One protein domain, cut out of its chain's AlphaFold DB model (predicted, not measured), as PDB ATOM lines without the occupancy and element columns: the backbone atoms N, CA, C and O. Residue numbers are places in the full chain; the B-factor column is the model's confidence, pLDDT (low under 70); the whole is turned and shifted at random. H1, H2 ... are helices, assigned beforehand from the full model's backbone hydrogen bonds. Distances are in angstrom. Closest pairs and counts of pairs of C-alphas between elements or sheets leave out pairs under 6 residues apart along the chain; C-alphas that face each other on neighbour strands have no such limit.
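Overview. This is residues 2 to 63 of the 188 residues of the protein "Thioredoxin_15 domain-containing protein" of Necator americanus (UniProt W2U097). Look first at the longest helix, H4: with the short helix H3 and the stretch of residues 31 to 43 it makes a small compact head, and from this head residues 2 to 30 stick out as a long free arm. The arm has two short helices along it, H1 near its far end and H2 nearer the head, and it makes most of the length of the whole. The printed part has 62 residues with four named helices, H1, H2, H3 and H4 in that order, and no named strand; the class is all helix, though the helices hold 26 of the 62 residues, under half. The whole is extended, with a radius of gyration of the C-alphas of 20.8 A and spans of 64 by 21 by 18 A.

Along the chain. Find C-alpha 52 at (-13.842, 89.517, -47.738); from there H4, residues 52 to 62, runs 15.6 A to C-alpha 62 at (-0.372, 82.298, -50.736). Just before it in the chain is H3, residues 44 to 48, 6.6 A from first to last C-alpha. Farther back is H2, residues 19 to 22, which measures 5.2 A. H1, residues 3 to 8, begins at C-alpha 3 at (-37.344, 70.206, -86.668) and is 8.8 A long.

Arrangement. Begin at H4 and look toward H3: the two are close but not clearly touching, with 2 pairs of C-alphas within 8 A. Their closest C-alphas are those of Phe 47 and Gln 55, 6.6 A apart, and their centres are 11.9 A apart. H2 is apart from H4 and from H3. H1 is apart from H4, from H3 and from H2. Follow the backbone O and N atoms and you find each O i to N i+4 pair within hydrogen-bond range in H1, H3 and H4; H2, with 4 residues, is too short for such a pair, and its one O i to N i+3 pair is not within range.

Size, cuts and confidence. The two C-alphas farthest apart are those of Asn 2 and Thr 43, at 64.3 A. Residues 2 to 30 stand free, of which 3 to 8 belong to H1 and 19 to 22 to H2; without them the body of 33 residues spans 23 by 16 by 14 A, with a radius of gyration of 8.5 A. The link from H2 to H3 is long, residues 23 to 43; the link from H1 to H2 is short, with 10 residues, and that from H3 to H4 is tight, with 3. The printed part has no cut. The mean pLDDT of the printed part is 83.6, and the model's confidence is low, under 70, at residues 24 to 27.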
ATOM      1  N   ASN A   2     -37.054  66.271 -89.273       90.19
ATOM      2  CA  ASN A   2     -37.634  66.578 -87.965       90.19
ATOM      3  C   ASN A   2     -36.997  67.876 -87.442       90.19
ATOM      4  O   ASN A   2     -35.776  67.943 -87.322       90.19
ATOM      5  N   VAL A   3     -37.811  68.896 -87.160       88.69
ATOM      6  CA  VAL A   3     -37.344  70.206 -86.668       88.69
ATOM      7  C   VAL A   3     -36.542  70.063 -85.371       88.69
ATOM      8  O   VAL A   3     -35.548  70.757 -85.192       88.69
ATOM      9  N   GLY A   4     -36.910  69.117 -84.502       87.88
ATOM     10  CA  GLY A   4     -36.165  68.820 -83.280       87.88
ATOM     11  C   GLY A   4     -34.743  68.334 -83.555       87.88
ATOM     12  O   GLY A   4     -33.808  68.825 -82.933       87.88
ATOM     13  N   ASN A   5     -34.556  67.447 -84.538       89.25
ATOM     14  CA  ASN A   5     -33.216  66.982 -84.917       89.25
ATOM     15  C   ASN A   5     -32.384  68.123 -85.503       89.25
ATOM     16  O   ASN A   5     -31.231  68.286 -85.127       89.25
ATOM     17  N   TRP A   6     -32.997  68.964 -86.341       90.50
ATOM     18  CA  TRP A   6     -32.321  70.141 -86.880       90.50
ATOM     19  C   TRP A   6     -31.851  71.082 -85.761       90.50
ATOM     20  O   TRP A   6     -30.713  71.529 -85.801       90.50
ATOM     21  N   ILE A   7     -32.672  71.334 -84.731       88.12
ATOM     22  CA  ILE A   7     -32.269  72.155 -83.573       88.12
ATOM     23  C   ILE A   7     -31.090  71.514 -82.828       88.12
ATOM     24  O   ILE A   7     -30.132  72.206 -82.505       88.12
ATOM     25  N   MET A   8     -31.129  70.204 -82.581       88.19
ATOM     26  CA  MET A   8     -30.064  69.501 -81.850       88.19
ATOM     27  C   MET A   8     -28.737  69.424 -82.619       88.19
ATOM     28  O   MET A   8     -27.687  69.264 -82.004       88.19
ATOM     29  N   GLU A   9     -28.774  69.550 -83.946       89.38
ATOM     30  CA  GLU A   9     -27.600  69.554 -84.829       89.38
ATOM     31  C   GLU A   9     -26.976  70.952 -85.007       89.38
ATOM     32  O   GLU A   9     -25.976  71.100 -85.714       89.38
ATOM     33  N   GLN A  10     -27.537  71.995 -84.382       91.25
ATOM     34  CA  GLN A  10     -26.959  73.338 -84.452       91.25
ATOM     35  C   GLN A  10     -25.619  73.410 -83.711       91.25
ATOM     36  O   GLN A  10     -25.433  72.807 -82.655       91.25
ATOM     37  N   LYS A  11     -24.687  74.207 -84.246       90.50
ATOM     38  CA  LYS A  11     -23.297  74.301 -83.757       90.50
ATOM     39  C   LYS A  11     -23.175  74.724 -82.291       90.50
ATOM     40  O   LYS A  11     -22.225  74.324 -81.627       90.50
ATOM     41  N   ASP A  12     -24.131  75.511 -81.806       88.06
ATOM     42  CA  ASP A  12     -24.106  76.088 -80.460       88.06
ATOM     43  C   ASP A  12     -24.859  75.234 -79.428       88.06
ATOM     44  O   ASP A  12     -24.913  75.581 -78.244       88.06
ATOM     45  N   VAL A  13     -25.449  74.109 -79.845       88.06
ATOM     46  CA  VAL A  13     -26.137  73.202 -78.925       88.06
ATOM     47  C   VAL A  13     -25.122  72.303 -78.237       88.06
ATOM     48  O   VAL A  13     -24.458  71.464 -78.844       88.06
ATOM     49  N   LEU A  14     -25.013  72.476 -76.921       87.38
ATOM     50  CA  LEU A  14     -24.138  71.665 -76.091       87.38
ATOM     51  C   LEU A  14     -24.762  70.284 -75.830       87.38
ATOM     52  O   LEU A  14     -25.944  70.197 -75.490       87.38
ATOM     53  N   PRO A  15     -23.970  69.198 -75.874       86.50
ATOM     54  CA  PRO A  15     -24.479  67.838 -75.673       86.50
ATOM     55  C   PRO A  15     -24.928  67.563 -74.230       86.50
ATOM     56  O   PRO A  15     -25.705  66.644 -73.982       86.50
ATOM     57  N   ARG A  16     -24.434  68.338 -73.253       87.00
ATOM     58  CA  ARG A  16     -24.809  68.219 -71.839       87.00
ATOM     59  C   ARG A  16     -24.911  69.595 -71.195       87.00
ATOM     60  O   ARG A  16     -23.913  70.299 -71.067       87.00
ATOM     61  N   HIS A  17     -26.101  69.924 -70.699       85.88
ATOM     62  CA  HIS A  17     -26.320  71.132 -69.907       85.88
ATOM     63  C   HIS A  17     -25.717  70.979 -68.506       85.88
ATOM     64  O   HIS A  17     -26.104  70.081 -67.751       85.88
ATOM     65  N   ASN A  18     -24.777  71.854 -68.144       87.12
ATOM     66  CA  ASN A  18     -24.307  71.990 -66.769       87.12
ATOM     67  C   ASN A  18     -24.972  73.209 -66.124       87.12
ATOM     68  O   ASN A  18     -24.521  74.337 -66.314       87.12
ATOM     69  N   LYS A  19     -26.014  72.955 -65.327       87.44
ATOM     70  CA  LYS A  19     -26.789  73.989 -64.628       87.44
ATOM     71  C   LYS A  19     -25.930  74.928 -63.781       87.44
ATOM     72  O   LYS A  19     -26.197  76.116 -63.732       87.44
ATOM     73  N   LEU A  20     -24.854  74.425 -63.170       84.12
ATOM     74  CA  LEU A  20     -23.974  75.245 -62.330       84.12
ATOM     75  C   LEU A  20     -23.196  76.305 -63.125       84.12
ATOM     76  O   LEU A  20     -22.796  77.313 -62.555       84.12
ATOM     77  N   ILE A  21     -22.962  76.067 -64.418       84.12
ATOM     78  CA  ILE A  21     -22.198  76.968 -65.294       84.12
ATOM     79  C   ILE A  21     -23.140  77.827 -66.141       84.12
ATOM     80  O   ILE A  21     -22.891  79.012 -66.340       84.12
ATOM     81  N   LEU A  22     -24.193  77.205 -66.675       83.75
ATOM     82  CA  LEU A  22     -24.999  77.755 -67.764       83.75
ATOM     83  C   LEU A  22     -26.368  78.272 -67.325       83.75
ATOM     84  O   LEU A  22     -27.043  78.906 -68.136       83.75
ATOM     85  N   ASP A  23     -26.810  78.019 -66.088       81.62
ATOM     86  CA  ASP A  23     -28.037  78.660 -65.622       81.62
ATOM     87  C   ASP A  23     -27.783  80.167 -65.484       81.62
ATOM     88  O   ASP A  23     -26.787  80.614 -64.910       81.62
ATOM     89  N   ALA A  24     -28.701  80.969 -66.025       62.16
ATOM     90  CA  ALA A  24     -28.687  82.418 -65.899       62.16
ATOM     91  C   ALA A  24     -29.075  82.806 -64.466       62.16
ATOM     92  O   ALA A  24     -30.190  83.251 -64.192       62.16
ATOM     93  N   VAL A  25     -28.164  82.588 -63.518       62.94
ATOM     94  CA  VAL A  25     -28.376  83.003 -62.136       62.94
ATOM     95  C   VAL A  25     -28.382  84.532 -62.123       62.94
ATOM     96  O   VAL A  25     -27.383  85.166 -62.456       62.94
ATOM     97  N   PHE A  26     -29.504  85.139 -61.722       59.28
ATOM     98  CA  PHE A  26     -29.656  86.597 -61.571       59.28
ATOM     99  C   PHE A  26     -28.597  87.214 -60.629       59.28
ATOM    100  O   PHE A  26     -28.364  88.420 -60.638       59.28
ATOM    101  N   ARG A  27     -27.928  86.381 -59.821       62.94
ATOM    102  CA  ARG A  27     -26.792  86.738 -58.970       62.94
ATOM    103  C   ARG A  27     -25.631  85.795 -59.266       62.94
ATOM    104  O   ARG A  27     -25.674  84.625 -58.897       62.94
ATOM    105  N   LYS A  28     -24.591  86.302 -59.925       70.50
ATOM    106  CA  LYS A  28     -23.293  85.625 -59.948       70.50
ATOM    107  C   LYS A  28     -22.625  85.858 -58.594       70.50
ATOM    108  O   LYS A  28     -22.522  87.002 -58.161       70.50
ATOM    109  N   ASN A  29     -22.168  84.791 -57.942       79.00
ATOM    110  CA  ASN A  29     -21.319  84.906 -56.758       79.00
ATOM    111  C   ASN A  29     -19.908  85.255 -57.236       79.00
ATOM    112  O   ASN A  29     -19.131  84.370 -57.588       79.00
ATOM    113  N   ILE A  30     -19.628  86.552 -57.352       83.31
ATOM    114  CA  ILE A  30     -18.332  87.063 -57.796       83.31
ATOM    115  C   ILE A  30     -17.525  87.413 -56.554       83.31
ATOM    116  O   ILE A  30     -17.968  88.204 -55.724       83.31
ATOM    117  N   ILE A  31     -16.346  86.811 -56.448       83.31
ATOM    118  CA  ILE A  31     -15.341  87.183 -55.459       83.31
ATOM    119  C   ILE A  31     -14.426  88.206 -56.125       83.31
ATOM    120  O   ILE A  31     -13.913  87.962 -57.218       83.31
ATOM    121  N   ASP A  32     -14.254  89.356 -55.480       82.31
ATOM    122  CA  ASP A  32     -13.354  90.400 -55.957       82.31
ATOM    123  C   ASP A  32     -11.907  90.083 -55.554       82.31
ATOM    124  O   ASP A  32     -11.563  90.095 -54.370       82.31
ATOM    125  N   LEU A  33     -11.076  89.802 -56.560       79.69
ATOM    126  CA  LEU A  33      -9.634  89.562 -56.440       79.69
ATOM    127  C   LEU A  33      -8.803  90.779 -56.889       79.69
ATOM    128  O   LEU A  33      -7.603  90.657 -57.115       79.69
ATOM    129  N   GLY A  34      -9.427  91.946 -57.076       76.31
ATOM    130  CA  GLY A  34      -8.775  93.158 -57.576       76.31
ATOM    131  C   GLY A  34      -7.995  93.952 -56.526       76.31
ATOM    132  O   GLY A  34      -7.340  94.937 -56.871       76.31
ATOM    133  N   SER A  35      -8.052  93.561 -55.249       76.12
ATOM    134  CA  SER A  35      -7.279  94.227 -54.202       76.12
ATOM    135  C   SER A  35      -5.786  93.962 -54.386       76.12
ATOM    136  O   SER A  35      -5.349  92.824 -54.451       76.12
ATOM    137  N   VAL A  36      -4.980  95.019 -54.426       74.88
ATOM    138  CA  VAL A  36      -3.511  94.940 -54.546       74.88
ATOM    139  C   VAL A  36      -2.793  95.123 -53.207       74.88
ATOM    140  O   VAL A  36      -1.568  95.208 -53.164       74.88
ATOM    141  N   SER A  37      -3.531  95.201 -52.097       77.06
ATOM    142  CA  SER A  37      -2.918  95.343 -50.776       77.06
ATOM    143  C   SER A  37      -2.217  94.056 -50.346       77.06
ATOM    144  O   SER A  37      -2.768  92.966 -50.504       77.06
ATOM    145  N   GLU A  38      -1.043  94.184 -49.731       81.19
ATOM    146  CA  GLU A  38      -0.361  93.051 -49.104       81.19
ATOM    147  C   GLU A  38      -1.229  92.399 -48.019       81.19
ATOM    148  O   GLU A  38      -2.014  93.060 -47.329       81.19
ATOM    149  N   CYS A  39      -1.052  91.089 -47.836       83.25
ATOM    150  CA  CYS A  39      -1.751  90.362 -46.789       83.25
ATOM    151  C   CYS A  39      -1.285  90.824 -45.400       83.25
ATOM    152  O   CYS A  39      -0.187  90.501 -44.947       83.25
ATOM    153  N   LYS A  40      -2.149  91.559 -44.695       80.25
ATOM    154  CA  LYS A  40      -1.857  92.103 -43.355       80.25
ATOM    155  C   LYS A  40      -1.896  91.035 -42.253       80.25
ATOM    156  O   LYS A  40      -1.317  91.221 -41.182       80.25
ATOM    157  N   ALA A  41      -2.585  89.918 -42.490       82.12
ATOM    158  CA  ALA A  41      -2.823  88.892 -41.483       82.12
ATOM    159  C   ALA A  41      -1.702  87.844 -41.426       82.12
ATOM    160  O   ALA A  41      -1.619  86.938 -42.255       82.12
ATOM    161  N   LYS A  42      -0.881  87.907 -40.373       80.38
ATOM    162  CA  LYS A  42       0.122  86.867 -40.079       80.38
ATOM    163  C   LYS A  42      -0.493  85.665 -39.351       80.38
ATOM    164  O   LYS A  42      -0.183  84.522 -39.671       80.38
ATOM    165  N   THR A  43      -1.427  85.909 -38.434       85.00
ATOM    166  CA  THR A  43      -2.095  84.877 -37.621       85.00
ATOM    167  C   THR A  43      -3.513  84.583 -38.111       85.00
ATOM    168  O   THR A  43      -4.103  85.381 -38.840       85.00
ATOM    169  N   LEU A  44      -4.076  83.442 -37.698       84.81
ATOM    170  CA  LEU A  44      -5.474  83.080 -37.969       84.81
ATOM    171  C   LEU A  44      -6.449  84.133 -37.418       84.81
ATOM    172  O   LEU A  44      -7.324  84.602 -38.137       84.81
ATOM    173  N   SER A  45      -6.249  84.586 -36.177       86.56
ATOM    174  CA  SER A  45      -7.106  85.602 -35.552       86.56
ATOM    175  C   SER A  45      -7.095  86.932 -36.309       86.56
ATOM    176  O   SER A  45      -8.125  87.587 -36.405       86.56
ATOM    177  N   GLY A  46      -5.948  87.325 -36.876       87.00
ATOM    178  CA  GLY A  46      -5.859  88.522 -37.712       87.00
ATOM    179  C   GLY A  46      -6.571  88.368 -39.057       87.00
ATOM    180  O   GLY A  46      -7.091  89.348 -39.573       87.00
ATOM    181  N   PHE A  47      -6.622  87.151 -39.607       87.88
ATOM    182  CA  PHE A  47      -7.275  86.855 -40.886       87.88
ATOM    183  C   PHE A  47      -8.803  86.963 -40.794       87.88
ATOM    184  O   PHE A  47      -9.433  87.553 -41.666       87.88
ATOM    185  N   VAL A  48      -9.390  86.477 -39.696       88.06
ATOM    186  CA  VAL A  48     -10.844  86.549 -39.451       88.06
ATOM    187  C   VAL A  48     -11.355  87.997 -39.395       88.06
ATOM    188  O   VAL A  48     -12.502  88.259 -39.734       88.06
ATOM    189  N   LEU A  49     -10.509  88.948 -38.987       90.06
ATOM    190  CA  LEU A  49     -10.867  90.367 -38.867       90.06
ATOM    191  C   LEU A  49     -10.814  91.137 -40.198       90.06
ATOM    192  O   LEU A  49     -11.215  92.300 -40.237       90.06
ATOM    193  N   LEU A  50     -10.290  90.529 -41.265       88.31
ATOM    194  CA  LEU A  50     -10.174  91.159 -42.578       88.31
ATOM    195  C   LEU A  50     -11.523  91.217 -43.303       88.31
ATOM    196  O   LEU A  50     -12.405  90.385 -43.094       88.31
ATOM    197  N   SER A  51     -11.667  92.183 -44.211       87.94
ATOM    198  CA  SER A  51     -12.805  92.212 -45.137       87.94
ATOM    199  C   SER A  51     -12.734  91.055 -46.155       87.94
ATOM    200  O   SER A  51     -11.636  90.580 -46.448       87.94
ATOM    201  N   PRO A  52     -13.854  90.625 -46.774       86.19
ATOM    202  CA  PRO A  52     -13.842  89.517 -47.738       86.19
ATOM    203  C   PRO A  52     -12.862  89.701 -48.908       86.19
ATOM    204  O   PRO A  52     -12.240  88.742 -49.351       86.19
ATOM    205  N   SER A  53     -12.678  90.936 -49.389       86.06
ATOM    206  CA  SER A  53     -11.703  91.239 -50.447       86.06
ATOM    207  C   SER A  53     -10.255  91.100 -49.956       86.06
ATOM    208  O   SER A  53      -9.414  90.533 -50.649       86.06
ATOM    209  N   GLU A  54      -9.957  91.541 -48.730       87.19
ATOM    210  CA  GLU A  54      -8.632  91.363 -48.121       87.19
ATOM    211  C   GLU A  54      -8.342  89.886 -47.800       87.19
ATOM    212  O   GLU A  54      -7.211  89.437 -47.983       87.19
ATOM    213  N   GLN A  55      -9.349  89.115 -47.375       87.94
ATOM    214  CA  GLN A  55      -9.233  87.664 -47.184       87.94
ATOM    215  C   GLN A  55      -8.924  86.960 -48.505       87.94
ATOM    216  O   GLN A  55      -7.957  86.201 -48.589       87.94
ATOM    217  N   ALA A  56      -9.692  87.262 -49.555       87.12
ATOM    218  CA  ALA A  56      -9.491  86.686 -50.877       87.12
ATOM    219  C   ALA A  56      -8.097  87.015 -51.432       87.12
ATOM    220  O   ALA A  56      -7.424  86.133 -51.967       87.12
ATOM    221  N   GLN A  57      -7.613  88.241 -51.218       87.50
ATOM    222  CA  GLN A  57      -6.264  88.639 -51.611       87.50
ATOM    223  C   GLN A  57      -5.169  87.936 -50.798       87.50
ATOM    224  O   GLN A  57      -4.151  87.519 -51.352       87.50
ATOM    225  N   CYS A  58      -5.371  87.754 -49.493       88.31
ATOM    226  CA  CYS A  58      -4.472  86.959 -48.657       88.31
ATOM    227  C   CYS A  58      -4.360  85.507 -49.149       88.31
ATOM    228  O   CYS A  58      -3.253  84.968 -49.211       88.31
ATOM    229  N   LEU A  59      -5.482  84.888 -49.528       88.12
ATOM    230  CA  LEU A  59      -5.498  83.544 -50.111       88.12
ATOM    231  C   LEU A  59      -4.795  83.523 -51.477       88.12
ATOM    232  O   LEU A  59      -3.975  82.639 -51.729       88.12
ATOM    233  N   ALA A  60      -5.045  84.531 -52.320       86.44
ATOM    234  CA  ALA A  60      -4.408  84.686 -53.627       86.44
ATOM    235  C   ALA A  60      -2.879  84.742 -53.528       86.44
ATOM    236  O   ALA A  60      -2.183  84.027 -54.246       86.44
ATOM    237  N   ALA A  61      -2.359  85.552 -52.603       85.56
ATOM    238  CA  ALA A  61      -0.924  85.737 -52.403       85.56
ATOM    239  C   ALA A  61      -0.208  84.454 -51.942       85.56
ATOM    240  O   ALA A  61       0.976  84.270 -52.215       85.56
ATOM    241  N   GLY A  62      -0.912  83.566 -51.233       81.69
ATOM    242  CA  GLY A  62      -0.372  82.298 -50.736       81.69
ATOM    243  C   GLY A  62      -0.543  81.106 -51.683       81.69
ATOM    244  O   GLY A  62      -0.061  80.012 -51.352       81.69
ATOM    245  N   MET A  63      -1.237  81.299 -52.809       85.62
ATOM    246  CA  MET A  63      -1.631  80.246 -53.740       85.62
ATOM    247  C   MET A  63      -0.443  79.743 -54.563       85.62
ATOM    248  O   MET A  63       0.305  80.522 -55.150       85.62
TER     249      MET A  63